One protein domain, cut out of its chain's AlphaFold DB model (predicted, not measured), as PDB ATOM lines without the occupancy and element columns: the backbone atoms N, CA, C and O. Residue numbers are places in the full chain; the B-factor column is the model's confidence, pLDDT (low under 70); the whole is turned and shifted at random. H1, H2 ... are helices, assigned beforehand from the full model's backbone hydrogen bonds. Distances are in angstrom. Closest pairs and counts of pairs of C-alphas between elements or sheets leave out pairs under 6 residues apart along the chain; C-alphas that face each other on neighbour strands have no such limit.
ATOM      1  N   ALA A 329      37.068  50.739  31.206       41.72
ATOM      2  CA  ALA A 329      36.699  49.585  32.044       41.72
ATOM      3  C   ALA A 329      35.331  49.746  32.761       41.72
ATOM      4  O   ALA A 329      35.043  49.069  33.742       41.72
ATOM      5  N   SER A 330      34.491  50.673  32.296       45.72
ATOM      6  CA  SER A 330      33.262  51.136  32.953       45.72
ATOM      7  C   SER A 330      31.984  50.399  32.520       45.72
ATOM      8  O   SER A 330      30.922  50.650  33.088       45.72
ATOM      9  N   HIS A 331      32.068  49.459  31.567       54.75
ATOM     10  CA  HIS A 331      30.946  48.606  31.155       54.75
ATOM     11  C   HIS A 331      31.173  47.127  31.533       54.75
ATOM     12  O   HIS A 331      32.164  46.538  31.094       54.75
ATOM     13  N   PRO A 332      30.250  46.483  32.281       68.50
ATOM     14  CA  PRO A 332      30.450  45.123  32.803       68.50
ATOM     15  C   PRO A 332      30.553  44.054  31.703       68.50
ATOM     16  O   PRO A 332      31.329  43.112  31.830       68.50
ATOM     17  N   GLN A 333      29.858  44.250  30.580       72.38
ATOM     18  CA  GLN A 333      29.904  43.369  29.403       72.38
ATOM     19  C   GLN A 333      31.308  43.297  28.769       72.38
ATOM     20  O   GLN A 333      31.659  42.307  28.135       72.38
ATOM     21  N   CYS A 334      32.142  44.330  28.946       56.88
ATOM     22  CA  CYS A 334      33.519  44.324  28.447       56.88
ATOM     23  C   CYS A 334      34.449  43.493  29.343       56.88
ATOM     24  O   CYS A 334      35.332  42.809  28.827       56.88
ATOM     25  N   LEU A 335      34.234  43.516  30.666       66.12
ATOM     26  CA  LEU A 335      34.963  42.663  31.612       66.12
ATOM     27  C   LEU A 335      34.650  41.183  31.369       66.12
ATOM     28  O   LEU A 335      35.566  40.368  31.363       66.12
ATOM     29  N   GLU A 336      33.388  40.855  31.083       73.56
ATOM     30  CA  GLU A 336      32.959  39.501  30.713       73.56
ATOM     31  C   GLU A 336      33.681  38.993  29.452       73.56
ATOM     32  O   GLU A 336      34.262  37.910  29.470       73.56
ATOM     33  N   CYS A 337      33.759  39.805  28.389       67.00
ATOM     34  CA  CYS A 337      34.506  39.462  27.172       67.00
ATOM     35  C   CYS A 337      36.018  39.274  27.406       67.00
ATOM     36  O   CYS A 337      36.619  38.370  26.825       67.00
ATOM     37  N   ILE A 338      36.650  40.121  28.229       78.75
ATOM     38  CA  ILE A 338      38.083  39.999  28.550       78.75
ATOM     39  C   ILE A 338      38.328  38.727  29.366       78.75
ATOM     40  O   ILE A 338      39.202  37.937  29.014       78.75
ATOM     41  N   TYR A 339      37.518  38.495  30.401       82.81
ATOM     42  CA  TYR A 339      37.588  37.299  31.236       82.81
ATOM     43  C   TYR A 339      37.398  36.021  30.409       82.81
ATOM     44  O   TYR A 339      38.182  35.086  30.534       82.81
ATOM     45  N   PHE A 340      36.419  36.009  29.500       86.38
ATOM     46  CA  PHE A 340      36.173  34.897  28.585       86.38
ATOM     47  C   PHE A 340      37.370  34.627  27.659       86.38
ATOM     48  O   PHE A 340      37.808  33.484  27.548       86.38
ATOM     49  N   ASN A 341      37.954  35.663  27.048       86.31
ATOM     50  CA  ASN A 341      39.118  35.509  26.172       86.31
ATOM     51  C   ASN A 341      40.364  35.016  26.928       86.31
ATOM     52  O   ASN A 341      41.065  34.133  26.434       86.31
ATOM     53  N   VAL A 342      40.625  35.535  28.133       88.62
ATOM     54  CA  VAL A 342      41.736  35.075  28.985       88.62
ATOM     55  C   VAL A 342      41.503  33.636  29.454       88.62
ATOM     56  O   VAL A 342      42.421  32.823  29.393       88.62
ATOM     57  N   ALA A 343      40.274  33.275  29.835       88.44
ATOM     58  CA  ALA A 343      39.921  31.906  30.204       88.44
ATOM     59  C   ALA A 343      40.061  30.924  29.025       88.44
ATOM     60  O   ALA A 343      40.553  29.813  29.219       88.44
ATOM     61  N   LEU A 344      39.689  31.320  27.801       88.50
ATOM     62  CA  LEU A 344      39.929  30.520  26.594       88.50
ATOM     63  C   LEU A 344      41.426  30.345  26.306       88.50
ATOM     64  O   LEU A 344      41.852  29.231  26.006       88.50
ATOM     65  N   LEU A 345      42.224  31.411  26.433       89.12
ATOM     66  CA  LEU A 345      43.673  31.360  26.228       89.12
ATOM     67  C   LEU A 345      44.356  30.445  27.255       89.12
ATOM     68  O   LEU A 345      45.098  29.544  26.873       89.12
ATOM     69  N   LEU A 346      44.050  30.614  28.545       87.75
ATOM     70  CA  LEU A 346      44.563  29.753  29.615       87.75
ATOM     71  C   LEU A 346      44.115  28.297  29.427       87.75
ATOM     72  O   LEU A 346      44.905  27.381  29.618       87.75
ATOM     73  N   ARG A 347      42.884  28.054  28.970       87.19
ATOM     74  CA  ARG A 347      42.402  26.698  28.672       87.19
ATOM     75  C   ARG A 347      43.103  26.062  27.471       87.19
ATOM     76  O   ARG A 347      43.309  24.852  27.485       87.19
ATOM     77  N   ALA A 348      43.486  26.848  26.464       89.69
ATOM     78  CA  ALA A 348      44.319  26.377  25.360       89.69
ATOM     79  C   ALA A 348      45.740  26.040  25.842       89.69
ATOM     80  O   ALA A 348      46.244  24.967  25.524       89.69
ATOM     81  N   ILE A 349      46.342  26.898  26.677       90.00
ATOM     82  CA  ILE A 349      47.652  26.656  27.306       90.00
ATOM     83  C   ILE A 349      47.616  25.403  28.191       90.00
ATOM     84  O   ILE A 349      48.521  24.586  28.118       90.00
ATOM     85  N   HIS A 350      46.549  25.165  28.956       89.88
ATOM     86  CA  HIS A 350      46.394  23.939  29.748       89.88
ATOM     87  C   HIS A 350      46.390  22.649  28.897       89.88
ATOM     88  O   HIS A 350      46.656  21.566  29.413       89.88
ATOM     89  N   CYS A 351      46.097  22.733  27.596       89.50
ATOM     90  CA  CYS A 351      46.142  21.589  26.685       89.50
ATOM     91  C   CYS A 351      47.513  21.371  26.017       89.50
ATOM     92  O   CYS A 351      47.692  20.338  25.377       89.50
ATOM     93  N   THR A 352      48.482  22.286  26.152       91.44
ATOM     94  CA  THR A 352      49.818  22.125  25.551       91.44
ATOM     95  C   THR A 352      50.834  21.251  26.309       91.44
ATOM     96  O   THR A 352      51.724  20.761  25.617       91.44
ATOM     97  N   PRO A 353      50.762  20.962  27.634       90.44
ATOM     98  CA  PRO A 353      51.791  20.192  28.347       90.44
ATOM     99  C   PRO A 353      52.266  18.882  27.683       90.44
ATOM    100  O   PRO A 353      53.475  18.752  27.506       90.44
ATOM    101  N   PRO A 354      51.395  17.964  27.202       88.12
ATOM    102  CA  PRO A 354      51.856  16.728  26.550       88.12
ATOM    103  C   PRO A 354      52.572  16.964  25.205       88.12
ATOM    104  O   PRO A 354      53.200  16.056  24.668       88.12
ATOM    105  N   HIS A 355      52.471  18.170  24.644       86.12
ATOM    106  CA  HIS A 355      53.222  18.595  23.464       86.12
ATOM    107  C   HIS A 355      54.504  19.351  23.842       86.12
ATOM    108  O   HIS A 355      55.477  19.292  23.100       86.12
ATOM    109  N   LEU A 356      54.534  20.030  24.995       83.38
ATOM    110  CA  LEU A 356      55.701  20.766  25.496       83.38
ATOM    111  C   LEU A 356      56.854  19.849  25.930       83.38
ATOM    112  O   LEU A 356      58.004  20.272  25.844       83.38
ATOM    113  N   GLU A 357      56.566  18.606  26.330       81.19
ATOM    114  CA  GLU A 357      57.576  17.565  26.602       81.19
ATOM    115  C   GLU A 357      58.332  17.106  25.340       81.19
ATOM    116  O   GLU A 357      59.419  16.548  25.443       81.19
ATOM    117  N   GLN A 358      57.780  17.345  24.144       81.19
ATOM    118  CA  GLN A 358      58.379  16.942  22.863       81.19
ATOM    119  C   GLN A 358      59.314  18.010  22.270       81.19
ATOM    120  O   GLN A 358      59.906  17.787  21.215       81.19
ATOM    121  N   TYR A 359      59.428  19.177  22.911       79.75
ATOM    122  CA  TYR A 359      60.280  20.272  22.453       79.75
ATOM    123  C   TYR A 359      61.566  20.353  23.274       79.75
ATOM    124  O   TYR A 359      61.558  20.803  24.416       79.75
ATOM    125  N   ASP A 360      62.693  20.024  22.644       75.50
ATOM    126  CA  ASP A 360      64.009  20.386  23.167       75.50
ATOM    127  C   ASP A 360      64.153  21.916  23.188       75.50
ATOM    128  O   ASP A 360      64.237  22.580  22.151       75.50
ATOM    129  N   TYR A 361      64.214  22.503  24.386       73.19
ATOM    130  CA  TYR A 361      64.329  23.956  24.581       73.19
ATOM    131  C   TYR A 361      65.721  24.529  24.236       73.19
ATOM    132  O   TYR A 361      65.940  25.735  24.390       73.19
ATOM    133  N   TYR A 362      66.639  23.698  23.728       67.06
ATOM    134  CA  TYR A 362      68.008  24.032  23.320       67.06
ATOM    135  C   TYR A 362      68.059  24.930  22.069       67.06
ATOM    136  O   TYR A 362      68.443  24.523  20.975       67.06
ATOM    137  N   LEU A 363      67.692  26.200  22.243       60.16
ATOM    138  CA  LEU A 363      67.642  27.226  21.194       60.16
ATOM    139  C   LEU A 363      68.747  28.285  21.358       60.16
ATOM    140  O   LEU A 363      68.510  29.478  21.196       60.16
ATOM    141  N   GLY A 364      69.964  27.837  21.688       72.31
ATOM    142  CA  GLY A 364      71.173  28.674  21.751       72.31
ATOM    143  C   GLY A 364      71.306  29.575  22.986       72.31
ATOM    144  O   GLY A 364      72.289  30.300  23.106       72.31
ATOM    145  N   THR A 365      70.349  29.529  23.913       70.25
ATOM    146  CA  THR A 365      70.479  30.108  25.257       70.25
ATOM    147  C   THR A 365      71.455  29.292  26.103       70.25
ATOM    148  O   THR A 365      71.511  28.069  25.965       70.25
ATOM    149  N   SER A 366      72.192  29.942  27.012       86.38
ATOM    150  CA  SER A 366      72.990  29.238  28.026       86.38
ATOM    151  C   SER A 366      72.110  28.306  28.862       86.38
ATOM    152  O   SER A 366      70.922  28.578  29.039       86.38
ATOM    153  N   GLU A 367      72.690  27.240  29.421       88.44
ATOM    154  CA  GLU A 367      71.962  26.242  30.229       88.44
ATOM    155  C   GLU A 367      71.136  26.897  31.353       88.44
ATOM    156  O   GLU A 367      69.980  26.543  31.570       88.44
ATOM    157  N   SER A 368      71.671  27.957  31.971       87.19
ATOM    158  CA  SER A 368      70.968  28.791  32.956       87.19
ATOM    159  C   SER A 368      69.661  29.421  32.448       87.19
ATOM    160  O   SER A 368      68.689  29.500  33.196       87.19
ATOM    161  N   GLY A 369      69.616  29.865  31.189       89.06
ATOM    162  CA  GLY A 369      68.432  30.481  30.586       89.06
ATOM    163  C   GLY A 369      67.378  29.461  30.152       89.06
ATOM    164  O   GLY A 369      66.190  29.781  30.131       89.06
ATOM    165  N   VAL A 370      67.792  28.225  29.846       89.19
ATOM    166  CA  VAL A 370      66.863  27.124  29.543       89.19
ATOM    167  C   VAL A 370      66.043  26.774  30.786       89.19
ATOM    168  O   VAL A 370      64.817  26.712  30.702       89.19
ATOM    169  N   GLU A 371      66.688  26.649  31.950       89.62
ATOM    170  CA  GLU A 371      66.000  26.361  33.215       89.62
ATOM    171  C   GLU A 371      65.118  27.527  33.701       89.62
ATOM    172  O   GLU A 371      64.007  27.282  34.172       89.62
ATOM    173  N   GLU A 372      65.521  28.798  33.527       90.19
ATOM    174  CA  GLU A 372      64.657  29.958  33.844       90.19
ATOM    175  C   GLU A 372      63.391  29.964  32.966       90.19
ATOM    176  O   GLU A 372      62.277  30.147  33.470       90.19
ATOM    177  N   MET A 373      63.538  29.710  31.659       88.00
ATOM    178  CA  MET A 373      62.418  29.653  30.714       88.00
ATOM    179  C   MET A 373      61.490  28.468  31.010       88.00
ATOM    180  O   MET A 373      60.271  28.633  30.979       88.00
ATOM    181  N   LYS A 374      62.045  27.297  31.346       91.31
ATOM    182  CA  LYS A 374      61.283  26.107  31.743       91.31
ATOM    183  C   LYS A 374      60.496  26.347  33.035       91.31
ATOM    184  O   LYS A 374      59.277  26.204  33.019       91.31
ATOM    185  N   CYS A 375      61.145  26.840  34.094       92.12
ATOM    186  CA  CYS A 375      60.480  27.235  35.343       92.12
ATOM    187  C   CYS A 375      59.354  28.258  35.107       92.12
ATOM    188  O   CYS A 375      58.298  28.202  35.738       92.12
ATOM    189  N   SER A 376      59.571  29.217  34.202       90.94
ATOM    190  CA  SER A 376      58.572  30.235  33.857       90.94
ATOM    191  C   SER A 376      57.373  29.634  33.122       90.94
ATOM    192  O   SER A 376      56.229  29.979  33.416       90.94
ATOM    193  N   LEU A 377      57.619  28.706  32.195       93.25
ATOM    194  CA  LEU A 377      56.581  28.011  31.443       93.25
ATOM    195  C   LEU A 377      55.755  27.074  32.337       93.25
ATOM    196  O   LEU A 377      54.529  27.084  32.242       93.25
ATOM    197  N   GLU A 378      56.403  26.342  33.246       94.12
ATOM    198  CA  GLU A 378      55.746  25.509  34.262       94.12
ATOM    199  C   GLU A 378      54.794  26.345  35.135       94.12
ATOM    200  O   GLU A 378      53.623  25.993  35.259       94.12
ATOM    201  N   ARG A 379      55.215  27.527  35.615       94.62
ATOM    202  CA  ARG A 379      54.324  28.451  36.354       94.62
ATOM    203  C   ARG A 379      53.102  28.891  35.542       94.62
ATOM    204  O   ARG A 379      52.001  28.972  36.086       94.62
ATOM    205  N   VAL A 380      53.273  29.195  34.253       93.31
ATOM    206  CA  VAL A 380      52.152  29.591  33.378       93.31
ATOM    207  C   VAL A 380      51.191  28.415  33.165       93.31
ATOM    208  O   VAL A 380      49.976  28.612  33.193       93.31
ATOM    209  N   VAL A 381      51.714  27.194  33.014       94.75
ATOM    210  CA  VAL A 381      50.920  25.957  32.932       94.75
ATOM    211  C   VAL A 381      50.178  25.677  34.244       94.75
ATOM    212  O   VAL A 381      48.994  25.346  34.196       94.75
ATOM    213  N   ASP A 382      50.802  25.881  35.404       94.81
ATOM    214  CA  ASP A 382      50.166  25.714  36.717       94.81
ATOM    215  C   ASP A 382      49.008  26.697  36.923       94.81
ATOM    216  O   ASP A 382      47.913  26.296  37.326       94.81
ATOM    217  N   VAL A 383      49.203  27.981  36.595       92.69
ATOM    218  CA  VAL A 383      48.129  28.991  36.629       92.69
ATOM    219  C   VAL A 383      47.012  28.614  35.653       92.69
ATOM    220  O   VAL A 383      45.833  28.626  36.018       92.69
ATOM    221  N   ALA A 384      47.363  28.203  34.432       91.19
ATOM    222  CA  ALA A 384      46.412  27.719  33.437       91.19
ATOM    223  C   ALA A 384      45.644  26.469  33.906       91.19
ATOM    224  O   ALA A 384      44.456  26.344  33.613       91.19
ATOM    225  N   GLN A 385      46.266  25.575  34.677       91.88
ATOM    226  CA  GLN A 385      45.616  24.405  35.264       91.88
ATOM    227  C   GLN A 385      44.705  24.770  36.441       91.88
ATOM    228  O   GLN A 385      43.612  24.216  36.561       91.88
ATOM    229  N   GLN A 386      45.111  25.707  37.300       88.94
ATOM    230  CA  GLN A 386      44.278  26.192  38.403       88.94
ATOM    231  C   GLN A 386      43.021  26.900  37.885       88.94
ATOM    232  O   GLN A 386      41.921  26.598  38.343       88.94
ATOM    233  N   VAL A 387      43.153  27.760  36.869       85.50
ATOM    234  CA  VAL A 387      42.011  28.412  36.204       85.50
ATOM    235  C   VAL A 387      41.226  27.417  35.333       85.50
ATOM    236  O   VAL A 387      39.999  27.453  35.287       85.50
ATOM    237  N   GLY A 388      41.899  26.466  34.684       78.88
ATOM    238  CA  GLY A 388      41.285  25.437  33.839       78.88
ATOM    239  C   GLY A 388      40.400  24.431  34.586       78.88
ATOM    240  O   GLY A 388      39.565  23.781  33.955       78.88
ATOM    241  N   LYS A 389      40.526  24.340  35.919       75.00
ATOM    242  CA  LYS A 389      39.687  23.514  36.810       75.00
ATOM    243  C   LYS A 389      38.257  24.041  37.013       75.00
ATOM    244  O   LYS A 389      37.529  23.464  37.819       75.00
ATOM    245  N   PHE A 390      37.816  25.069  36.276       56.19
ATOM    246  CA  PHE A 390      36.392  25.422  36.192       56.19
ATOM    247  C   PHE A 390      35.551  24.193  35.830       56.19
ATOM    248  O   PHE A 390      35.692  23.611  34.749       56.19
ATOM    249  N   ASP A 391      34.694  23.793  36.767       46.03
ATOM    250  CA  ASP A 391      34.065  22.484  36.738       46.03
ATOM    251  C   ASP A 391      33.098  22.349  35.552       46.03
ATOM    252  O   ASP A 391      32.110  23.074  35.431       46.03
TER     253      ASP A 391
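This is residues 329 to 391 of the 466 residues of an uncharacterized protein of Gymnopus androsaceus JB14 (UniProt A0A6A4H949). Two long helices, H1 and H3, meet near their last residues and make a wide, open V, with H1 as one arm and H3 as the other. From the corner the chain goes through the single short turn of helix H2 and then a loop, residues 357 to 366, which takes it to the far end of H3, and H3 runs back to the corner; the first part of H1, residues 332 to 341, sticks out with residues 329 to 331 before it. The printed part has 63 residues, with three named helices in the order H1, H2, H3 and no named strand, and its class is all helix. It is loose, with a radius of gyration of the C-alphas of 15.4 A, and elongated, spanning 46 by 26 by 15 A.

Start at Ala 329 and go on to C-alpha 332 at (30.450, 45.123, 32.803), where H1 begins; it takes residues 332 to 349 and is 25.8 A long from first to last C-alpha. After a tight link of 3 residues you reach H2, residues 353 to 356, with C-alpha 353 at (51.791, 20.192, 28.347). A short link of 10 residues then leads to H3, residues 367 to 388, the longest helix. Find its C-alpha 367 at (71.962, 26.242, 30.229); from there it runs 30.9 A to C-alpha 388 at (41.285, 25.437, 33.839).

Look first at residues 343 to 349 of H1 and residues 381 to 388 of H3, for H1 and H3 touch with these parts alone. Their closest C-alphas are those of Leu 346 and Ala 384, 4.7 A apart. The two helices run opposite ways at a steep tilt of 54 degrees, and their centres are 20.2 A apart. H2 is close to H3 but not clearly touching it; the closest C-alphas, those of Pro 353 and Val 381, are 7.4 A apart. H1 and H2 meet only through their link. In the backbones of H1 and H3, each O of residue i is within hydrogen-bond range of the N of residue i+4 inside the helix; H2, with 4 residues, is too short for such a pair, and its 1 pair of O i and N i+3 is within range.

The two C-alphas farthest apart are those of His 331 and Glu 367, at 46.7 A. Residues 329 to 341, of which 332 to 341 belong to H1, stand free; without them the body has 50 residues and spans 40 by 18 by 14 A. The printed part has no cut, and neither link is long. The mean pLDDT of the printed part is 81.3, and the model's confidence is under 70 at residues 329 to 332, 334 to 335, 337, 362 to 363 and 390 to 391.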